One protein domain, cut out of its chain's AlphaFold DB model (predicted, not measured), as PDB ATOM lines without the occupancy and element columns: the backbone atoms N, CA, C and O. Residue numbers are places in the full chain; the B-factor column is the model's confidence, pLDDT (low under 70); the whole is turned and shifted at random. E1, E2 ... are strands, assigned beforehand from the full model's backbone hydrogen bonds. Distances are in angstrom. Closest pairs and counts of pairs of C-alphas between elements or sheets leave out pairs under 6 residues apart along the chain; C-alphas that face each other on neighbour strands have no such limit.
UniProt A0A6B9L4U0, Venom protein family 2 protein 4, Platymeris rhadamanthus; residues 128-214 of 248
ATOM      1  N   ILE A 128      63.080 113.934   9.908       82.38
ATOM      2  CA  ILE A 128      63.907 114.088  11.104       82.38
ATOM      3  C   ILE A 128      65.359 114.028  10.648       82.38
ATOM      4  O   ILE A 128      65.733 113.068   9.983       82.38
ATOM      5  N   CYS A 129      66.162 115.040  10.962       84.06
ATOM      6  CA  CYS A 129      67.561 115.122  10.547       84.06
ATOM      7  C   CYS A 129      68.479 115.197  11.755       84.06
ATOM      8  O   CYS A 129      68.198 115.921  12.709       84.06
ATOM      9  N   TYR A 130      69.601 114.496  11.666       87.50
ATOM     10  CA  TYR A 130      70.662 114.509  12.657       87.50
ATOM     11  C   TYR A 130      71.978 114.891  11.971       87.50
ATOM     12  O   TYR A 130      72.262 114.374  10.883       87.50
ATOM     13  N   PRO A 131      72.784 115.791  12.561       84.75
ATOM     14  CA  PRO A 131      74.132 116.037  12.067       84.75
ATOM     15  C   PRO A 131      74.979 114.776  12.259       84.75
ATOM     16  O   PRO A 131      74.850 114.077  13.268       84.75
ATOM     17  N   LEU A 132      75.836 114.467  11.287       84.94
ATOM     18  CA  LEU A 132      76.814 113.400  11.460       84.94
ATOM     19  C   LEU A 132      77.930 113.842  12.417       84.94
ATOM     20  O   LEU A 132      78.235 115.034  12.499       84.94
ATOM     21  N   PRO A 133      78.555 112.896  13.137       87.56
ATOM     22  CA  PRO A 133      79.685 113.211  13.995       87.56
ATOM     23  C   PRO A 133      80.872 113.743  13.181       87.56
ATOM     24  O   PRO A 133      81.005 113.498  11.976       87.56
ATOM     25  N   THR A 134      81.767 114.445  13.869       86.75
ATOM     26  CA  THR A 134      83.037 114.951  13.344       86.75
ATOM     27  C   THR A 134      83.798 113.842  12.600       86.75
ATOM     28  O   THR A 134      83.884 112.722  13.110       86.75
ATOM     29  N   PRO A 135      84.353 114.094  11.395       88.38
ATOM     30  CA  PRO A 135      84.484 115.380  10.694       88.38
ATOM     31  C   PRO A 135      83.323 115.729   9.737       88.38
ATOM     32  O   PRO A 135      83.440 116.668   8.954       88.38
ATOM     33  N   LEU A 136      82.218 114.978   9.743       84.31
ATOM     34  CA  LEU A 136      81.148 115.078   8.739       84.31
ATOM     35  C   LEU A 136      79.970 115.965   9.174       84.31
ATOM     36  O   LEU A 136      78.870 115.818   8.656       84.31
ATOM     37  N   GLU A 137      80.191 116.918  10.074       85.00
ATOM     38  CA  GLU A 137      79.146 117.762  10.687       85.00
ATOM     39  C   GLU A 137      78.346 118.603   9.676       85.00
ATOM     40  O   GLU A 137      77.204 118.980   9.931       85.00
ATOM     41  N   LEU A 138      78.922 118.860   8.495       81.50
ATOM     42  CA  LEU A 138      78.257 119.555   7.384       81.50
ATOM     43  C   LEU A 138      77.239 118.676   6.639       81.50
ATOM     44  O   LEU A 138      76.491 119.175   5.797       81.50
ATOM     45  N   ILE A 139      77.223 117.371   6.911       82.69
ATOM     46  CA  ILE A 139      76.342 116.391   6.284       82.69
ATOM     47  C   ILE A 139      75.281 115.960   7.303       82.69
ATOM     48  O   ILE A 139      75.581 115.655   8.458       82.69
ATOM     49  N   GLN A 140      74.023 115.917   6.864       85.38
ATOM     50  CA  GLN A 140      72.887 115.552   7.708       85.38
ATOM     51  C   GLN A 140      72.311 114.207   7.284       85.38
ATOM     52  O   GLN A 140      71.826 114.048   6.167       85.38
ATOM     53  N   ALA A 141      72.293 113.254   8.210       86.19
ATOM     54  CA  ALA A 141      71.532 112.030   8.049       86.19
ATOM     55  C   ALA A 141      70.072 112.312   8.414       86.19
ATOM     56  O   ALA A 141      69.748 112.578   9.571       86.19
ATOM     57  N   CYS A 142      69.184 112.260   7.431       86.75
ATOM     58  CA  CYS A 142      67.757 112.445   7.632       86.75
ATOM     59  C   CYS A 142      66.990 111.143   7.427       86.75
ATOM     60  O   CYS A 142      67.258 110.378   6.504       86.75
ATOM     61  N   ILE A 143      65.983 110.923   8.259       86.00
ATOM     62  CA  ILE A 143      64.950 109.913   8.074       86.00
ATOM     63  C   ILE A 143      63.678 110.654   7.692       86.00
ATOM     64  O   ILE A 143      63.190 111.506   8.430       86.00
ATOM     65  N   TRP A 144      63.149 110.332   6.522       87.12
ATOM     66  CA  TRP A 144      61.902 110.852   6.007       87.12
ATOM     67  C   TRP A 144      60.840 109.757   5.996       87.12
ATOM     68  O   TRP A 144      60.837 108.861   5.152       87.12
ATOM     69  N   ILE A 145      59.925 109.834   6.951       86.75
ATOM     70  CA  ILE A 145      58.664 109.109   6.926       86.75
ATOM     71  C   ILE A 145      57.789 109.813   5.896       86.75
ATOM     72  O   ILE A 145      57.541 111.011   6.023       86.75
ATOM     73  N   TRP A 146      57.363 109.102   4.857       84.75
ATOM     74  CA  TRP A 146      56.560 109.693   3.778       84.75
ATOM     75  C   TRP A 146      55.189 109.027   3.628       84.75
ATOM     76  O   TRP A 146      54.308 109.583   2.976       84.75
ATOM     77  N   HIS A 147      54.997 107.865   4.251       84.81
ATOM     78  CA  HIS A 147      53.711 107.192   4.336       84.81
ATOM     79  C   HIS A 147      53.593 106.494   5.684       84.81
ATOM     80  O   HIS A 147      54.499 105.755   6.075       84.81
ATOM     81  N   VAL A 148      52.480 106.729   6.373       86.25
ATOM     82  CA  VAL A 148      52.051 105.943   7.526       86.25
ATOM     83  C   VAL A 148      50.572 105.642   7.349       86.25
ATOM     84  O   VAL A 148      49.775 106.534   7.061       86.25
ATOM     85  N   ASN A 149      50.206 104.382   7.525       84.81
ATOM     86  CA  ASN A 149      48.829 103.928   7.482       84.81
ATOM     87  C   ASN A 149      48.593 102.982   8.655       84.81
ATOM     88  O   ASN A 149      49.200 101.919   8.736       84.81
ATOM     89  N   VAL A 150      47.735 103.385   9.582       83.75
ATOM     90  CA  VAL A 150      47.410 102.602  10.772       83.75
ATOM     91  C   VAL A 150      45.915 102.352  10.761       83.75
ATOM     92  O   VAL A 150      45.132 103.292  10.668       83.75
ATOM     93  N   SER A 151      45.520 101.089  10.877       83.19
ATOM     94  CA  SER A 151      44.124 100.698  11.033       83.19
ATOM     95  C   SER A 151      43.976  99.814  12.259       83.19
ATOM     96  O   SER A 151      44.472  98.688  12.300       83.19
ATOM     97  N   ILE A 152      43.251 100.318  13.258       81.00
ATOM     98  CA  ILE A 152      42.953  99.569  14.483       81.00
ATOM     99  C   ILE A 152      41.977  98.426  14.178       81.00
ATOM    100  O   ILE A 152      42.178  97.304  14.639       81.00
ATOM    101  N   GLN A 153      40.955  98.688  13.354       83.50
ATOM    102  CA  GLN A 153      39.943  97.695  12.975       83.50
ATOM    103  C   GLN A 153      40.554  96.509  12.224       83.50
ATOM    104  O   GLN A 153      40.289  95.359  12.565       83.50
ATOM    105  N   ALA A 154      41.407  96.792  11.240       84.00
ATOM    106  CA  ALA A 154      42.087  95.766  10.459       84.00
ATOM    107  C   ALA A 154      43.403  95.285  11.103       84.00
ATOM    108  O   ALA A 154      44.128  94.515  10.484       84.00
ATOM    109  N   ARG A 155      43.715  95.735  12.331       86.81
ATOM    110  CA  ARG A 155      44.898  95.347  13.123       86.81
ATOM    111  C   ARG A 155      46.213  95.384  12.343       86.81
ATOM    112  O   ARG A 155      47.066  94.510  12.514       86.81
ATOM    113  N   PHE A 156      46.395  96.412  11.520       89.00
ATOM    114  CA  PHE A 156      47.650  96.613  10.808       89.00
ATOM    115  C   PHE A 156      48.211  98.018  11.018       89.00
ATOM    116  O   PHE A 156      47.480  98.995  11.192       89.00
ATOM    117  N   ALA A 157      49.535  98.109  10.979       88.31
ATOM    118  CA  ALA A 157      50.275  99.358  10.980       88.31
ATOM    119  C   ALA A 157      51.351  99.290   9.899       88.31
ATOM    120  O   ALA A 157      52.143  98.356   9.856       88.31
ATOM    121  N   GLU A 158      51.378 100.271   9.015       90.25
ATOM    122  CA  GLU A 158      52.286 100.349   7.882       90.25
ATOM    123  C   GLU A 158      53.033 101.680   7.929       90.25
ATOM    124  O   GLU A 158      52.427 102.732   8.131       90.25
ATOM    125  N   ALA A 159      54.352 101.641   7.759       88.75
ATOM    126  CA  ALA A 159      55.186 102.832   7.706       88.75
ATOM    127  C   ALA A 159      56.292 102.678   6.657       88.75
ATOM    128  O   ALA A 159      56.972 101.652   6.581       88.75
ATOM    129  N   CYS A 160      56.487 103.720   5.851       88.50
ATOM    130  CA  CYS A 160      57.503 103.766   4.809       88.50
ATOM    131  C   CYS A 160      58.501 104.890   5.087       88.50
ATOM    132  O   CYS A 160      58.123 106.047   5.301       88.50
ATOM    133  N   PHE A 161      59.785 104.545   5.003       88.12
ATOM    134  CA  PHE A 161      60.892 105.424   5.356       88.12
ATOM    135  C   PHE A 161      61.839 105.601   4.172       88.12
ATOM    136  O   PHE A 161      62.137 104.663   3.428       88.12
ATOM    137  N   ILE A 162      62.343 106.817   4.016       87.44
ATOM    138  CA  ILE A 162      63.455 107.154   3.136       87.44
ATOM    139  C   ILE A 162      64.559 107.690   4.029       87.44
ATOM    140  O   ILE A 162      64.366 108.666   4.743       87.44
ATOM    141  N   PHE A 163      65.720 107.059   3.998       87.94
ATOM    142  CA  PHE A 163      66.912 107.599   4.622       87.94
ATOM    143  C   PHE A 163      67.654 108.450   3.593       87.94
ATOM    144  O   PHE A 163      67.895 108.003   2.477       87.94
ATOM    145  N   SER A 164      68.024 109.676   3.928       86.19
ATOM    146  CA  SER A 164      68.812 110.542   3.055       86.19
ATOM    147  C   SER A 164      70.044 111.014   3.802       86.19
ATOM    148  O   SER A 164      69.930 111.676   4.826       86.19
ATOM    149  N   LEU A 165      71.219 110.695   3.274       81.75
ATOM    150  CA  LEU A 165      72.492 111.180   3.813       81.75
ATOM    151  C   LEU A 165      72.776 112.613   3.338       81.75
ATOM    152  O   LEU A 165      73.474 113.372   3.993       81.75
ATOM    153  N   THR A 166      72.235 112.965   2.174       78.12
ATOM    154  CA  THR A 166      72.301 114.283   1.545       78.12
ATOM    155  C   THR A 166      71.075 114.466   0.653       78.12
ATOM    156  O   THR A 166      70.396 113.493   0.320       78.12
ATOM    157  N   ASP A 167      70.830 115.687   0.170       74.75
ATOM    158  CA  ASP A 167      69.731 115.966  -0.772       74.75
ATOM    159  C   ASP A 167      69.881 115.251  -2.134       74.75
ATOM    160  O   ASP A 167      68.967 115.257  -2.959       74.75
ATOM    161  N   PHE A 168      71.041 114.643  -2.408       77.81
ATOM    162  CA  PHE A 168      71.322 113.949  -3.666       77.81
ATOM    163  C   PHE A 168      71.361 112.422  -3.544       77.81
ATOM    164  O   PHE A 168      71.198 111.758  -4.573       77.81
ATOM    165  N   PHE A 169      71.555 111.866  -2.343       82.12
ATOM    166  CA  PHE A 169      71.649 110.423  -2.114       82.12
ATOM    167  C   PHE A 169      70.574 109.941  -1.136       82.12
ATOM    168  O   PHE A 169      70.637 110.206   0.068       82.12
ATOM    169  N   HIS A 170      69.606 109.195  -1.665       86.44
ATOM    170  CA  HIS A 170      68.549 108.556  -0.889       86.44
ATOM    171  C   HIS A 170      68.772 107.042  -0.830       86.44
ATOM    172  O   HIS A 170      68.995 106.388  -1.846       86.44
ATOM    173  N   VAL A 171      68.655 106.476   0.364       85.38
ATOM    174  CA  VAL A 171      68.470 105.048   0.606       85.38
ATOM    175  C   VAL A 171      67.006 104.834   0.949       85.38
ATOM    176  O   VAL A 171      66.501 105.314   1.962       85.38
ATOM    177  N   ARG A 172      66.299 104.126   0.083       84.31
ATOM    178  CA  ARG A 172      64.884 103.841   0.242       84.31
ATOM    179  C   ARG A 172      64.698 102.414   0.724       84.31
ATOM    180  O   ARG A 172      65.154 101.477   0.071       84.31
ATOM    181  N   PHE A 173      63.984 102.270   1.831       84.75
ATOM    182  CA  PHE A 173      63.572 100.973   2.345       84.75
ATOM    183  C   PHE A 173      62.170 100.628   1.840       84.75
ATOM    184  O   PHE A 173      61.349 101.519   1.587       84.75
ATOM    185  N   ASP A 174      61.900  99.335   1.680       85.75
ATOM    186  CA  ASP A 174      60.526  98.860   1.538       85.75
ATOM    187  C   ASP A 174      59.708  99.235   2.787       85.75
ATOM    188  O   ASP A 174      60.230  99.343   3.898       85.75
ATOM    189  N   CYS A 175      58.413  99.459   2.588       88.56
ATOM    190  CA  CYS A 175      57.478  99.760   3.660       88.56
ATOM    191  C   CYS A 175      57.410  98.588   4.634       88.56
ATOM    192  O   CYS A 175      57.304  97.432   4.217       88.56
ATOM    193  N   ILE A 176      57.453  98.906   5.923       90.75
ATOM    194  CA  ILE A 176      57.296  97.945   7.005       90.75
ATOM    195  C   ILE A 176      55.814  97.907   7.346       90.75
ATOM    196  O   ILE A 176      55.260  98.907   7.799       90.75
ATOM    197  N   ARG A 177      55.182  96.754   7.142       92.25
ATOM    198  CA  ARG A 177      53.803  96.477   7.533       92.25
ATOM    199  C   ARG A 177      53.804  95.465   8.664       92.25
ATOM    200  O   ARG A 177      54.328  94.368   8.521       92.25
ATOM    201  N   TRP A 178      53.216  95.835   9.784       91.69
ATOM    202  CA  TRP A 178      52.885  94.944  10.879       91.69
ATOM    203  C   TRP A 178      51.415  94.558  10.759       91.69
ATOM    204  O   TRP A 178      50.560  95.436  10.727       91.69
ATOM    205  N   GLU A 179      51.128  93.267  10.656       91.69
ATOM    206  CA  GLU A 179      49.774  92.726  10.506       91.69
ATOM    207  C   GLU A 179      49.702  91.402  11.270       91.69
ATOM    208  O   GLU A 179      50.550  90.526  11.083       91.69
ATOM    209  N   ASP A 180      48.741  91.289  12.191       88.88
ATOM    210  CA  ASP A 180      48.527  90.095  13.023       88.88
ATOM    211  C   ASP A 180      49.800  89.570  13.719       88.88
ATOM    212  O   ASP A 180      50.081  88.370  13.765       88.88
ATOM    213  N   GLY A 181      50.617  90.483  14.252       86.75
ATOM    214  CA  GLY A 181      51.845  90.127  14.968       86.75
ATOM    215  C   GLY A 181      53.039  89.785  14.069       86.75
ATOM    216  O   GLY A 181      54.115  89.498  14.592       86.75
ATOM    217  N   LYS A 182      52.893  89.830  12.739       91.19
ATOM    218  CA  LYS A 182      53.970  89.548  11.782       91.19
ATOM    219  C   LYS A 182      54.408  90.813  11.060       91.19
ATOM    220  O   LYS A 182      53.585  91.626  10.651       91.19
ATOM    221  N   PHE A 183      55.715  90.948  10.860       90.50
ATOM    222  CA  PHE A 183      56.288  92.002  10.031       90.50
ATOM    223  C   PHE A 183      56.438  91.520   8.588       90.50
ATOM    224  O   PHE A 183      56.973  90.442   8.332       90.50
ATOM    225  N   GLN A 184      55.977  92.335   7.648       91.62
ATOM    226  CA  GLN A 184      56.105  92.136   6.213       91.62
ATOM    227  C   GLN A 184      56.737  93.377   5.586       91.62
ATOM    228  O   GLN A 184      56.432  94.506   5.967       91.62
ATOM    229  N   LEU A 185      57.604  93.163   4.600       90.25
ATOM    230  CA  LEU A 185      58.182  94.230   3.788       90.25
ATOM    231  C   LEU A 185      57.493  94.253   2.425       90.25
ATOM    232  O   LEU A 185      57.333  93.207   1.793       90.25
ATOM    233  N   HIS A 186      57.095  95.431   1.948       86.31
ATOM    234  CA  HIS A 186      56.537  95.577   0.604       86.31
ATOM    235  C   HIS A 186      56.817  96.952  -0.012       86.31
ATOM    236  O   HIS A 186      57.072  97.936   0.670       86.31
ATOM    237  N   ASN A 187      56.700  97.041  -1.337       85.19
ATOM    238  CA  ASN A 187      56.931  98.268  -2.109       85.19
ATOM    239  C   ASN A 187      55.679  98.692  -2.895       85.19
ATOM    240  O   ASN A 187      55.744  99.043  -4.070       85.19
ATOM    241  N   LYS A 188      54.501  98.546  -2.280       84.94
ATOM    242  CA  LYS A 188      53.218  98.829  -2.955       84.94
ATOM    243  C   LYS A 188      52.969 100.326  -3.111       84.94
ATOM    244  O   LYS A 188      52.320 100.738  -4.066       84.94
ATOM    245  N   VAL A 189      53.494 101.119  -2.184       82.44
ATOM    246  CA  VAL A 189      53.317 102.563  -2.163       82.44
ATOM    247  C   VAL A 189      54.665 103.191  -2.548       82.44
ATOM    248  O   VAL A 189      55.656 103.005  -1.834       82.44
ATOM    249  N   PRO A 190      54.761 103.885  -3.695       80.19
ATOM    250  CA  PRO A 190      55.907 104.722  -4.022       80.19
ATOM    251  C   PRO A 190      55.716 106.187  -3.585       80.19
ATOM    252  O   PRO A 190      54.603 106.709  -3.668       80.19
ATOM    253  N   PRO A 191      56.790 106.892  -3.177       77.88
ATOM    254  CA  PRO A 191      56.757 108.313  -2.900       77.88
ATOM    255  C   PRO A 191      56.442 109.059  -4.194       77.88
ATOM    256  O   PRO A 191      57.050 108.839  -5.242       77.88
ATOM    257  N   THR A 192      55.489 109.983  -4.120       70.06
ATOM    258  CA  THR A 192      54.983 110.718  -5.288       70.06
ATOM    259  C   THR A 192      55.991 111.741  -5.823       70.06
ATOM    260  O   THR A 192      55.901 112.167  -6.972       70.06
ATOM    261  N   LYS A 193      56.954 112.159  -4.990       65.56
ATOM    262  CA  LYS A 193      57.994 113.139  -5.324       65.56
ATOM    263  C   LYS A 193      59.339 112.692  -4.758       65.56
ATOM    264  O   LYS A 193      59.750 113.171  -3.708       65.56
ATOM    265  N   ASP A 194      60.033 111.803  -5.462       63.69
ATOM    266  CA  ASP A 194      61.435 111.515  -5.145       63.69
ATOM    267  C   ASP A 194      62.352 112.491  -5.896       63.69
ATOM    268  O   ASP A 194      62.372 112.550  -7.135       63.69
ATOM    269  N   GLN A 195      63.053 113.338  -5.144       63.44
ATOM    270  CA  GLN A 195      63.914 114.389  -5.690       63.44
ATOM    271  C   GLN A 195      65.388 113.984  -5.782       63.44
ATOM    272  O   GLN A 195      66.133 114.695  -6.457       63.44
ATOM    273  N   ALA A 196      65.798 112.844  -5.212       73.50
ATOM    274  CA  ALA A 196      67.206 112.461  -5.222       73.50
ATOM    275  C   ALA A 196      67.752 112.163  -6.618       73.50
ATOM    276  O   ALA A 196      67.046 111.744  -7.541       73.50
ATOM    277  N   MET A 197      69.059 112.385  -6.750       73.56
ATOM    278  CA  MET A 197      69.816 112.062  -7.957       73.56
ATOM    279  C   MET A 197      70.152 110.574  -8.006       73.56
ATOM    280  O   MET A 197      70.042 109.955  -9.066       73.56
ATOM    281  N   PHE A 198      70.527 110.022  -6.853       80.31
ATOM    282  CA  PHE A 198      70.866 108.623  -6.650       80.31
ATOM    283  C   PHE A 198      69.912 108.033  -5.624       80.31
ATOM    284  O   PHE A 198      69.787 108.557  -4.516       80.31
ATOM    285  N   THR A 199      69.228 106.957  -5.996       82.69
ATOM    286  CA  THR A 199      68.335 106.236  -5.089       82.69
ATOM    287  C   THR A 199      68.781 104.787  -4.996       82.69
ATOM    288  O   THR A 199      68.745 104.049  -5.979       82.69
ATOM    289  N   LEU A 200      69.211 104.377  -3.808       83.38
ATOM    290  CA  LEU A 200      69.476 102.986  -3.484       83.38
ATOM    291  C   LEU A 200      68.222 102.387  -2.850       83.38
ATOM    292  O   LEU A 200      67.845 102.749  -1.744       83.38
ATOM    293  N   TYR A 201      67.578 101.471  -3.550       83.38
ATOM    294  CA  TYR A 201      66.452 100.699  -3.053       83.38
ATOM    295  C   TYR A 201      66.957  99.458  -2.330       83.38
ATOM    296  O   TYR A 201      67.708  98.678  -2.915       83.38
ATOM    297  N   ILE A 202      66.515  99.258  -1.092       81.81
ATOM    298  CA  ILE A 202      66.804  98.076  -0.281       81.81
ATOM    299  C   ILE A 202      65.463  97.487   0.162       81.81
ATOM    300  O   ILE A 202      64.732  98.106   0.936       81.81
ATOM    301  N   GLY A 203      65.119  96.304  -0.345       81.25
ATOM    302  CA  GLY A 203      63.795  95.733  -0.117       81.25
ATOM    303  C   GLY A 203      63.698  94.228  -0.328       81.25
ATOM    304  O   GLY A 203      64.688  93.545  -0.583       81.25
ATOM    305  N   ALA A 204      62.470  93.713  -0.274       77.00
ATOM    306  CA  ALA A 204      62.142  92.296  -0.427       77.00
ATOM    307  C   ALA A 204      62.559  91.724  -1.796       77.00
ATOM    308  O   ALA A 204      62.778  90.525  -1.934       77.00
ATOM    309  N   LYS A 205      62.692  92.585  -2.815       77.81
ATOM    310  CA  LYS A 205      63.177  92.220  -4.158       77.81
ATOM    311  C   LYS A 205      64.702  92.331  -4.313       77.81
ATOM    312  O   LYS A 205      65.204  92.186  -5.425       77.81
ATOM    313  N   GLY A 206      65.428  92.602  -3.228       81.88
ATOM    314  CA  GLY A 206      66.874  92.809  -3.219       81.88
ATOM    315  C   GLY A 206      67.279  94.283  -3.286       81.88
ATOM    316  O   GLY A 206      66.501  95.184  -2.963       81.88
ATOM    317  N   VAL A 207      68.530  94.516  -3.686       85.06
ATOM    318  CA  VAL A 207      69.129  95.852  -3.782       85.06
ATOM    319  C   VAL A 207      69.066  96.342  -5.228       85.06
ATOM    320  O   VAL A 207      69.559  95.669  -6.132       85.06
ATOM    321  N   LYS A 208      68.480  97.521  -5.461       86.25
ATOM    322  CA  LYS A 208      68.426  98.156  -6.787       86.25
ATOM    323  C   LYS A 208      68.964  99.577  -6.710       86.25
ATOM    324  O   LYS A 208      68.546 100.359  -5.870       86.25
ATOM    325  N   PHE A 209      69.857  99.929  -7.623       85.62
ATOM    326  CA  PHE A 209      70.364 101.289  -7.750       85.62
ATOM    327  C   PHE A 209      69.669 101.993  -8.914       85.62
ATOM    328  O   PHE A 209      69.618 101.453 -10.020       85.62
ATOM    329  N   ASP A 210      69.112 103.173  -8.661       82.25
ATOM    330  CA  ASP A 210      68.472 104.013  -9.669       82.25
ATOM    331  C   ASP A 210      69.158 105.381  -9.736       82.25
ATOM    332  O   ASP A 210      69.524 105.974  -8.716       82.25
ATOM    333  N   VAL A 211      69.335 105.879 -10.958       80.19
ATOM    334  CA  VAL A 211      69.969 107.168 -11.238       80.19
ATOM    335  C   VAL A 211      69.046 107.980 -12.122       80.19
ATOM    336  O   VAL A 211      68.701 107.581 -13.238       80.19
ATOM    337  N   LYS A 212      68.687 109.177 -11.660       75.69
ATOM    338  CA  LYS A 212      67.754 110.041 -12.382       75.69
ATOM    339  C   LYS A 212      68.377 110.503 -13.710       75.69
ATOM    340  O   LYS A 212      69.267 111.354 -13.749       75.69
ATOM    341  N   SER A 213      67.890 109.950 -14.820       65.81
ATOM    342  CA  SER A 213      68.490 110.061 -16.166       65.81
ATOM    343  C   SER A 213      68.691 111.497 -16.674       65.81
ATOM    344  O   SER A 213      69.637 111.779 -17.414       65.81
ATOM    345  N   ASN A 214      67.847 112.438 -16.242       70.19
ATOM    346  CA  ASN A 214      67.961 113.852 -16.612       70.19
ATOM    347  C   ASN A 214      69.227 114.519 -16.049       70.19
ATOM    348  O   ASN A 214      69.779 115.418 -16.687       70.19
TER     349      ASN A 214
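This is residues 128 to 214 of the 248 residues of the protein "Venom protein family 2 protein 4" of Platymeris rhadamanthus (UniProt A0A6B9L4U0). One twisted sheet is built on a long hairpin, E2 and E3, and forks beyond E3: E4 and E5 follow one another along E3, E7 and E8 continue the sheet beyond E4, and E6 continues it beyond E5. The short strand E1 lies along the other side of E2, and residues 187 to 197 make the long loop from E6 to E7. The printed part has 87 residues, with no named helix and eight strands, E1 to E8 in order along the chain; the class is all strand, and the branched sheet is antiparallel but for the parallel pair E4 and E7. The whole is only just loose, close to compact, with a radius of gyration of the C-alphas of 14.8 A, and only just elongated, spanning 46 by 31 by 22 A.

E1, residues 128 to 131, begins at C-alpha 128 (63.907, 114.088, 11.104) and is 10.5 A long. E2, residues 140 to 151, is the longest strand by residues and spans 32.5 A, ending at C-alpha 151 (44.124, 100.698, 11.033). E3, residues 156 to 166, spans 31.7 A. E4 is residues 169 to 173, E5 residues 175 to 179 and E6 residues 182 to 186. E7, residues 198 to 203, spans 16.1 A. E8, residues 206 to 211, spans 16.7 A and ends at C-alpha 211 (69.969, 107.168, -11.238).

E1 and E2 form an antiparallel hairpin at 161 degrees, with N 130 and O 141 2.8 A apart. E3 lies on the other side of E2, a hairpin at 166 degrees, with N 144 and O 162 2.7 A apart. E1 to E4 make a meander, each strand the antiparallel neighbour of the one before. E3 has staggered pairing: E4 is beside its residues 162 to 166, with N 171 and O 163 2.7 A apart, and E5 beside its residues 156 to 160, with N 178 and O 157 2.7 A apart. E4 runs on into E5 across a break of 1 residue, at 18 degrees. E5 and E6 form a hairpin, with N 177 and O 184 2.8 A apart. E7 is parallel to E4 at 15 degrees, with N 172 and O 200 2.8 A apart. E7 and E8 form a hairpin, with N 201 and O 208 2.7 A apart. E1, E6 and E8 are edge strands; E6 and E8 are apart.

The C-alphas of Pro 135 and Gln 153, the two farthest apart, are 48.0 A from each other. The printed part has no cut. The link from E6 to E7, 11 residues, is long. The mean pLDDT of the printed part is 83.4; residues 193 to 195 and residue 213 are under 70.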